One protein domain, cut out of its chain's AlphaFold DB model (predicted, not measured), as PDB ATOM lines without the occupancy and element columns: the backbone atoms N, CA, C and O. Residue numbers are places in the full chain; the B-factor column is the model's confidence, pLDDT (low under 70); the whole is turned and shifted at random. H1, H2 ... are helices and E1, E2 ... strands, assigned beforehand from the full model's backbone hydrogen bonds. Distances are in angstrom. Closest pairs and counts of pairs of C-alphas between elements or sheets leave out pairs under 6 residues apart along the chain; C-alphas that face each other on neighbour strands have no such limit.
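Overview. This is residues 140 to 199 of the 418 residues of the protein "Fumarylacetoacetate hydrolase, putative" of Byssochlamys spectabilis (strain No. 5 / NBRC 109023) (UniProt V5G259). The domain is a small closed barrel of four strands, E1 to E4, with one short helix, H1, packed outside it over E4. The long last strand, E4, bends sharply and closes the ring, pairing first with E3 and then with E1. The printed part has 60 residues, with four named strands and one named helix in the order E1, E2, H1, E3, E4; round the barrel run E1, E2, E3, E4 and back to E1, with antiparallel neighbours throughout, and the class is mostly strand. The whole is compact, with a radius of gyration of the C-alphas of 10.6 A, and rounded, spanning 31 by 25 by 21 A.

Arrangement. E1, residues 140 to 145, and E2, residues 151 to 156, form an antiparallel hairpin, their directions 134 degrees apart; N 141 and O 154 are within hydrogen-bond range at 2.8 A. On the other side of E2 lies E3, residues 174 to 179, antiparallel to it at 116 degrees, with N 176 and O 155 at 2.8 A. E3 forms the second hairpin with E4, residues 186 to 198, antiparallel at 120 degrees, with N 188 and O 177 at 2.8 A. E4 bends by 112 degrees at residue 189, and its pairing is staggered: residues 186 to 193 pair with E3 and residues 194 to 198 with E1. The antiparallel pair E4 and E1 closes the barrel, with N 195 and O 144 at 2.8 A. H1, residues 163 to 169, is on the barrel and outside it, at a height over the sheet of 10.0 A. It lies over E4 and runs slantwise to the strands, at 48 degrees to E4 on the local plane. The closest C-alphas of H1 and E4 are those of Thr 167 and Leu 197, 7.9 A apart. Every O i to N i+4 pair of H1 is within hydrogen-bond range.

Along the chain. E1 begins at C-alpha 140, (209.011, -52.423, -25.253), and is 14.1 A long from first to last C-alpha. E2 measures 15.1 A. H1, 9.6 A long, begins at C-alpha 163, (219.834, -50.140, -27.959). E3 measures 15.8 A. E4, the longest strand with 13 residues, measures 19.3 A and ends at C-alpha 198, (213.753, -44.125, -19.708).

Size, cuts and confidence. The two C-alphas farthest apart are those of Glu 169 and Asn 184, at 31.8 A. The printed part has no cut. The links E1 to E2 and H1 to E3 are tight, those from E2 to H1 and from E3 to E4 are short, and no link is long. The mean pLDDT of the printed part is 94.2, and no printed residue is under 70.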
ATOM      1  N   LEU A 140     209.574 -53.698 -25.666       98.31
ATOM      2  CA  LEU A 140     209.011 -52.423 -25.253       98.31
ATOM      3  C   LEU A 140     210.097 -51.517 -24.692       98.31
ATOM      4  O   LEU A 140     210.862 -51.900 -23.809       98.31
ATOM      5  N   ILE A 141     210.104 -50.281 -25.167       98.69
ATOM      6  CA  ILE A 141     210.860 -49.183 -24.585       98.69
ATOM      7  C   ILE A 141     209.914 -48.081 -24.127       98.69
ATOM      8  O   ILE A 141     208.853 -47.855 -24.714       98.69
ATOM      9  N   ARG A 142     210.342 -47.359 -23.097       98.75
ATOM     10  CA  ARG A 142     209.738 -46.104 -22.661       98.75
ATOM     11  C   ARG A 142     210.751 -44.997 -22.899       98.75
ATOM     12  O   ARG A 142     211.909 -45.131 -22.511       98.75
ATOM     13  N   PHE A 143     210.347 -43.925 -23.565       98.81
ATOM     14  CA  PHE A 143     211.290 -42.914 -24.040       98.81
ATOM     15  C   PHE A 143     210.644 -41.543 -24.195       98.81
ATOM     16  O   PHE A 143     209.429 -41.437 -24.319       98.81
ATOM     17  N   ILE A 144     211.468 -40.497 -24.210       98.81
ATOM     18  CA  ILE A 144     211.075 -39.174 -24.702       98.81
ATOM     19  C   ILE A 144     211.270 -39.170 -26.218       98.81
ATOM     20  O   ILE A 144     212.365 -39.500 -26.683       98.81
ATOM     21  N   ALA A 145     210.233 -38.830 -26.982       98.50
ATOM     22  CA  ALA A 145     210.303 -38.776 -28.441       98.50
ATOM     23  C   ALA A 145     210.891 -37.446 -28.934       98.50
ATOM     24  O   ALA A 145     210.712 -36.396 -28.319       98.50
ATOM     25  N   THR A 146     211.592 -37.484 -30.066       97.75
ATOM     26  CA  THR A 146     212.174 -36.274 -30.675       97.75
ATOM     27  C   THR A 146     211.116 -35.428 -31.385       97.75
ATOM     28  O   THR A 146     211.323 -34.243 -31.622       97.75
ATOM     29  N   GLU A 147     210.000 -36.039 -31.775       96.88
ATOM     30  CA  GLU A 147     208.908 -35.399 -32.506       96.88
ATOM     31  C   GLU A 147     208.143 -34.367 -31.669       96.88
ATOM     32  O   GLU A 147     207.726 -33.346 -32.211       96.88
ATOM     33  N   ASP A 148     207.931 -34.641 -30.380       97.81
ATOM     34  CA  ASP A 148     207.023 -33.862 -29.530       97.81
ATOM     35  C   ASP A 148     207.527 -33.624 -28.096       97.81
ATOM     36  O   ASP A 148     206.825 -33.004 -27.291       97.81
ATOM     37  N   ASP A 149     208.732 -34.102 -27.764       98.12
ATOM     38  CA  ASP A 149     209.318 -34.024 -26.423       98.12
ATOM     39  C   ASP A 149     208.440 -34.644 -25.316       98.12
ATOM     40  O   ASP A 149     208.615 -34.350 -24.132       98.12
ATOM     41  N   GLN A 150     207.508 -35.530 -25.683       98.38
ATOM     42  CA  GLN A 150     206.648 -36.245 -24.744       98.38
ATOM     43  C   GLN A 150     207.168 -37.652 -24.463       98.38
ATOM     44  O   GLN A 150     207.952 -38.225 -25.221       98.38
ATOM     45  N   ILE A 151     206.708 -38.220 -23.348       98.62
ATOM     46  CA  ILE A 151     206.976 -39.615 -22.997       98.62
ATOM     47  C   ILE A 151     206.039 -40.520 -23.795       98.62
ATOM     48  O   ILE A 151     204.820 -40.363 -23.733       98.62
ATOM     49  N   HIS A 152     206.609 -41.516 -24.466       98.56
ATOM     50  CA  HIS A 152     205.885 -42.553 -25.192       98.56
ATOM     51  C   HIS A 152     206.341 -43.946 -24.770       98.56
ATOM     52  O   HIS A 152     207.457 -44.150 -24.282       98.56
ATOM     53  N   LEU A 153     205.459 -44.914 -25.003       98.44
ATOM     54  CA  LEU A 153     205.811 -46.324 -25.088       98.44
ATOM     55  C   LEU A 153     206.003 -46.687 -26.559       98.44
ATOM     56  O   LEU A 153     205.304 -46.165 -27.432       98.44
ATOM     57  N   GLY A 154     206.922 -47.601 -26.846       97.38
ATOM     58  CA  GLY A 154     207.140 -48.062 -28.208       97.38
ATOM     59  C   GLY A 154     207.711 -49.464 -28.291       97.38
ATOM     60  O   GLY A 154     208.423 -49.916 -27.402       97.38
ATOM     61  N   GLN A 155     207.390 -50.144 -29.381       96.56
ATOM     62  CA  GLN A 155     208.005 -51.394 -29.799       96.56
ATOM     63  C   GLN A 155     209.229 -51.064 -30.650       96.56
ATOM     64  O   GLN A 155     209.095 -50.359 -31.650       96.56
ATOM     65  N   LEU A 156     210.400 -51.608 -30.319       94.19
ATOM     66  CA  LEU A 156     211.590 -51.424 -31.152       94.19
ATOM     67  C   LEU A 156     211.352 -51.874 -32.598       94.19
ATOM     68  O   LEU A 156     210.829 -52.966 -32.840       94.19
ATOM     69  N   VAL A 157     211.766 -51.032 -33.553       88.25
ATOM     70  CA  VAL A 157     211.690 -51.339 -34.992       88.25
ATOM     71  C   VAL A 157     212.703 -52.418 -35.368       88.25
ATOM     72  O   VAL A 157     212.361 -53.359 -36.080       88.25
ATOM     73  N   ASN A 158     213.940 -52.300 -34.879       84.94
ATOM     74  CA  ASN A 158     214.978 -53.309 -35.057       84.94
ATOM     75  C   ASN A 158     215.318 -53.942 -33.706       84.94
ATOM     76  O   ASN A 158     216.032 -53.358 -32.897       84.94
ATOM     77  N   THR A 159     214.798 -55.143 -33.480       89.62
ATOM     78  CA  THR A 159     214.933 -55.876 -32.216       89.62
ATOM     79  C   THR A 159     216.251 -56.642 -32.087       89.62
ATOM     80  O   THR A 159     216.489 -57.252 -31.056       89.62
ATOM     81  N   ALA A 160     217.090 -56.662 -33.127       85.56
ATOM     82  CA  ALA A 160     218.380 -57.356 -33.103       85.56
ATOM     83  C   ALA A 160     219.528 -56.479 -32.573       85.56
ATOM     84  O   ALA A 160     220.658 -56.951 -32.465       85.56
ATOM     85  N   ARG A 161     219.261 -55.197 -32.303       88.75
ATOM     86  CA  ARG A 161     220.265 -54.219 -31.876       88.75
ATOM     87  C   ARG A 161     220.322 -54.110 -30.360       88.75
ATOM     88  O   ARG A 161     219.289 -54.182 -29.695       88.75
ATOM     89  N   ASP A 162     221.516 -53.851 -29.836       98.06
ATOM     90  CA  ASP A 162     221.688 -53.434 -28.449       98.06
ATOM     91  C   ASP A 162     221.451 -51.926 -28.340       98.06
ATOM     92  O   ASP A 162     222.346 -51.109 -28.549       98.06
ATOM     93  N   ILE A 163     220.213 -51.552 -28.022       98.00
ATOM     94  CA  ILE A 163     219.834 -50.140 -27.959       98.00
ATOM     95  C   ILE A 163     220.524 -49.372 -26.824       98.00
ATOM     96  O   ILE A 163     220.519 -48.143 -26.844       98.00
ATOM     97  N   GLY A 164     221.087 -50.064 -25.828       98.06
ATOM     98  CA  GLY A 164     221.870 -49.428 -24.775       98.06
ATOM     99  C   GLY A 164     223.162 -48.850 -25.336       98.06
ATOM    100  O   GLY A 164     223.429 -47.660 -25.165       98.06
ATOM    101  N   GLU A 165     223.905 -49.676 -26.075       98.25
ATOM    102  CA  GLU A 165     225.120 -49.259 -26.783       98.25
ATOM    103  C   GLU A 165     224.798 -48.255 -27.902       98.25
ATOM    104  O   GLU A 165     225.434 -47.206 -27.969       98.25
ATOM    105  N   ASP A 166     223.739 -48.480 -28.695       97.88
ATOM    106  CA  ASP A 166     223.316 -47.516 -29.726       97.88
ATOM    107  C   ASP A 166     223.060 -46.120 -29.138       97.88
ATOM    108  O   ASP A 166     223.460 -45.111 -29.717       97.88
ATOM    109  N   THR A 167     222.405 -46.055 -27.972       97.38
ATOM    110  CA  THR A 167     222.099 -44.780 -27.306       97.38
ATOM    111  C   THR A 167     223.372 -44.089 -26.823       97.38
ATOM    112  O   THR A 167     223.475 -42.868 -26.929       97.38
ATOM    113  N   LEU A 168     224.348 -44.848 -26.314       97.38
ATOM    114  CA  LEU A 168     225.644 -44.307 -25.904       97.38
ATOM    115  C   LEU A 168     226.447 -43.774 -27.103       97.38
ATOM    116  O   LEU A 168     227.064 -42.715 -27.007       97.38
ATOM    117  N   GLU A 169     226.419 -44.484 -28.229       97.50
ATOM    118  CA  GLU A 169     227.118 -44.114 -29.467       97.50
ATOM    119  C   GLU A 169     226.399 -43.015 -30.270       97.50
ATOM    120  O   GLU A 169     226.923 -42.522 -31.271       97.50
ATOM    121  N   GLY A 170     225.203 -42.601 -29.839       95.25
ATOM    122  CA  GLY A 170     224.391 -41.598 -30.529       95.25
ATOM    123  C   GLY A 170     223.783 -42.104 -31.838       95.25
ATOM    124  O   GLY A 170     223.451 -41.304 -32.716       95.25
ATOM    125  N   ILE A 171     223.641 -43.422 -31.991       95.38
ATOM    126  CA  ILE A 171     222.968 -44.023 -33.136       95.38
ATOM    127  C   ILE A 171     221.453 -43.891 -32.953       95.38
ATOM    128  O   ILE A 171     220.905 -44.127 -31.879       95.38
ATOM    129  N   GLU A 172     220.759 -43.507 -34.023       95.25
ATOM    130  CA  GLU A 172     219.311 -43.320 -33.993       95.25
ATOM    131  C   GLU A 172     218.576 -44.629 -33.662       95.25
ATOM    132  O   GLU A 172     218.709 -45.639 -34.360       95.25
ATOM    133  N   VAL A 173     217.741 -44.576 -32.620       96.88
ATOM    134  CA  VAL A 173     216.838 -45.660 -32.230       96.88
ATOM    135  C   VAL A 173     215.408 -45.288 -32.627       96.88
ATOM    136  O   VAL A 173     214.902 -44.214 -32.292       96.88
ATOM    137  N   LEU A 174     214.743 -46.200 -33.340       92.06
ATOM    138  CA  LEU A 174     213.371 -46.047 -33.826       92.06
ATOM    139  C   LEU A 174     212.428 -47.023 -33.120       92.06
ATOM    140  O   LEU A 174     212.752 -48.205 -32.955       92.06
ATOM    141  N   ALA A 175     211.225 -46.554 -32.790       94.62
ATOM    142  CA  ALA A 175     210.179 -47.392 -32.220       94.62
ATOM    143  C   ALA A 175     208.808 -47.131 -32.848       94.62
ATOM    144  O   ALA A 175     208.423 -45.989 -33.092       94.62
ATOM    145  N   TYR A 176     208.049 -48.203 -33.066       92.19
ATOM    146  CA  TYR A 176     206.622 -48.130 -33.350       92.19
ATOM    147  C   TYR A 176     205.888 -47.722 -32.078       92.19
ATOM    148  O   TYR A 176     205.951 -48.435 -31.075       92.19
ATOM    149  N   LYS A 177     205.185 -46.593 -32.102       95.94
ATOM    150  CA  LYS A 177     204.430 -46.081 -30.959       95.94
ATOM    151  C   LYS A 177     203.433 -47.128 -30.463       95.94
ATOM    152  O   LYS A 177     202.735 -47.757 -31.264       95.94
ATOM    153  N   ILE A 178     203.347 -47.282 -29.150       95.81
ATOM    154  CA  ILE A 178     202.348 -48.096 -28.465       95.81
ATOM    155  C   ILE A 178     201.297 -47.165 -27.858       95.81
ATOM    156  O   ILE A 178     201.628 -46.289 -27.062       95.81
ATOM    157  N   ASP A 179     200.029 -47.382 -28.206       91.69
ATOM    158  CA  ASP A 179     198.899 -46.724 -27.549       91.69
ATOM    159  C   ASP A 179     198.410 -47.584 -26.375       91.69
ATOM    160  O   ASP A 179     198.090 -48.761 -26.558       91.69
ATOM    161  N   GLY A 180     198.324 -46.998 -25.178       90.44
ATOM    162  CA  GLY A 180     197.907 -47.676 -23.946       90.44
ATOM    163  C   GLY A 180     199.025 -47.727 -22.905       90.44
ATOM    164  O   GLY A 180     199.823 -46.801 -22.805       90.44
ATOM    165  N   THR A 181     199.058 -48.801 -22.119       90.62
ATOM    166  CA  THR A 181     200.072 -49.028 -21.068       90.62
ATOM    167  C   THR A 181     201.049 -50.130 -21.472       90.62
ATOM    168  O   THR A 181     200.841 -50.810 -22.478       90.62
ATOM    169  N   CYS A 182     202.090 -50.383 -20.675       91.38
ATOM    170  CA  CYS A 182     202.952 -51.544 -20.906       91.38
ATOM    171  C   CYS A 182     202.191 -52.881 -20.762       91.38
ATOM    172  O   CYS A 182     202.544 -53.848 -21.430       91.38
ATOM    173  N   PHE A 183     201.092 -52.924 -19.999       89.06
ATOM    174  CA  PHE A 183     200.299 -54.134 -19.745       89.06
ATOM    175  C   PHE A 183     199.318 -54.498 -20.868       89.06
ATOM    176  O   PHE A 183     199.066 -55.672 -21.123       89.06
ATOM    177  N   ASN A 184     198.730 -53.499 -21.529       84.00
ATOM    178  CA  ASN A 184     197.633 -53.690 -22.492       84.00
ATOM    179  C   ASN A 184     197.806 -52.901 -23.798       84.00
ATOM    180  O   ASN A 184     196.867 -52.788 -24.588       84.00
ATOM    181  N   GLY A 185     198.992 -52.335 -24.006       84.50
ATOM    182  CA  GLY A 185     199.278 -51.452 -25.120       84.50
ATOM    183  C   GLY A 185     199.216 -52.149 -26.475       84.50
ATOM    184  O   GLY A 185     199.623 -53.303 -26.634       84.50
ATOM    185  N   LYS A 186     198.736 -51.408 -27.473       85.06
ATOM    186  CA  LYS A 186     198.662 -51.838 -28.868       85.06
ATOM    187  C   LYS A 186     199.745 -51.146 -29.683       85.06
ATOM    188  O   LYS A 186     199.783 -49.918 -29.744       85.06
ATOM    189  N   VAL A 187     200.581 -51.930 -30.360       84.88
ATOM    190  CA  VAL A 187     201.571 -51.399 -31.305       84.88
ATOM    191  C   VAL A 187     200.848 -50.782 -32.509       84.88
ATOM    192  O   VAL A 187     199.966 -51.403 -33.110       84.88
ATOM    193  N   THR A 188     201.207 -49.546 -32.847       86.25
ATOM    194  CA  THR A 188     200.683 -48.794 -33.996       86.25
ATOM    195  C   THR A 188     201.671 -48.828 -35.168       86.25
ATOM    196  O   THR A 188     202.788 -49.318 -35.038       86.25
ATOM    197  N   SER A 189     201.284 -48.287 -36.324       81.06
ATOM    198  CA  SER A 189     202.199 -48.095 -37.461       81.06
ATOM    199  C   SER A 189     203.005 -46.792 -37.389       81.06
ATOM    200  O   SER A 189     203.864 -46.566 -38.241       81.06
ATOM    201  N   GLN A 190     202.736 -45.918 -36.411       85.62
ATOM    202  CA  GLN A 190     203.455 -44.656 -36.259       85.62
ATOM    203  C   GLN A 190     204.858 -44.929 -35.718       85.62
ATOM    204  O   GLN A 190     204.999 -45.534 -34.661       85.62
ATOM    205  N   ILE A 191     205.889 -44.452 -36.414       88.31
ATOM    206  CA  ILE A 191     207.281 -44.538 -35.961       88.31
ATOM    207  C   ILE A 191     207.668 -43.221 -35.282       88.31
ATOM    208  O   ILE A 191     207.357 -42.148 -35.797       88.31
ATOM    209  N   LEU A 192     208.350 -43.320 -34.143       91.31
ATOM    210  CA  LEU A 192     208.931 -42.208 -33.392       91.31
ATOM    211  C   LEU A 192     210.438 -42.423 -33.206       91.31
ATOM    212  O   LEU A 192     210.905 -43.567 -33.148       91.31
ATOM    213  N   ARG A 193     211.185 -41.322 -33.081       97.81
ATOM    214  CA  ARG A 193     212.630 -41.336 -32.812       97.81
ATOM    215  C   ARG A 193     212.893 -41.136 -31.332       97.81
ATOM    216  O   ARG A 193     212.428 -40.166 -30.726       97.81
ATOM    217  N   VAL A 194     213.696 -42.020 -30.757       98.44
ATOM    218  CA  VAL A 194     214.089 -41.958 -29.350       98.44
ATOM    219  C   VAL A 194     215.057 -40.796 -29.132       98.44
ATOM    220  O   VAL A 194     216.181 -40.822 -29.619       98.44
ATOM    221  N   LYS A 195     214.632 -39.783 -28.367       98.44
ATOM    222  CA  LYS A 195     215.501 -38.695 -27.890       98.44
ATOM    223  C   LYS A 195     216.237 -39.087 -26.610       98.44
ATOM    224  O   LYS A 195     217.399 -38.745 -26.424       98.44
ATOM    225  N   LYS A 196     215.530 -39.755 -25.694       98.56
ATOM    226  CA  LYS A 196     216.053 -40.190 -24.391       98.56
ATOM    227  C   LYS A 196     215.345 -41.461 -23.942       98.56
ATOM    228  O   LYS A 196     214.125 -41.440 -23.781       98.56
ATOM    229  N   LEU A 197     216.099 -42.532 -23.694       98.62
ATOM    230  CA  LEU A 197     215.565 -43.733 -23.052       98.62
ATOM    231  C   LEU A 197     215.238 -43.468 -21.578       98.62
ATOM    232  O   LEU A 197     215.880 -42.662 -20.901       98.62
ATOM    233  N   LEU A 198     214.208 -44.150 -21.091       98.75
ATOM    234  CA  LEU A 198     213.753 -44.125 -19.708       98.75
ATOM    235  C   LEU A 198     213.649 -45.564 -19.193       98.75
ATOM    236  O   LEU A 198     213.712 -46.519 -19.964       98.75
ATOM    237  N   SER A 199     213.461 -45.716 -17.881       98.25
ATOM    238  CA  SER A 199     213.100 -47.016 -17.304       98.25
ATOM    239  C   SER A 199     211.875 -47.591 -18.041       98.25
ATOM    240  O   SER A 199     210.916 -46.829 -18.243       98.25
TER     241      SER A 199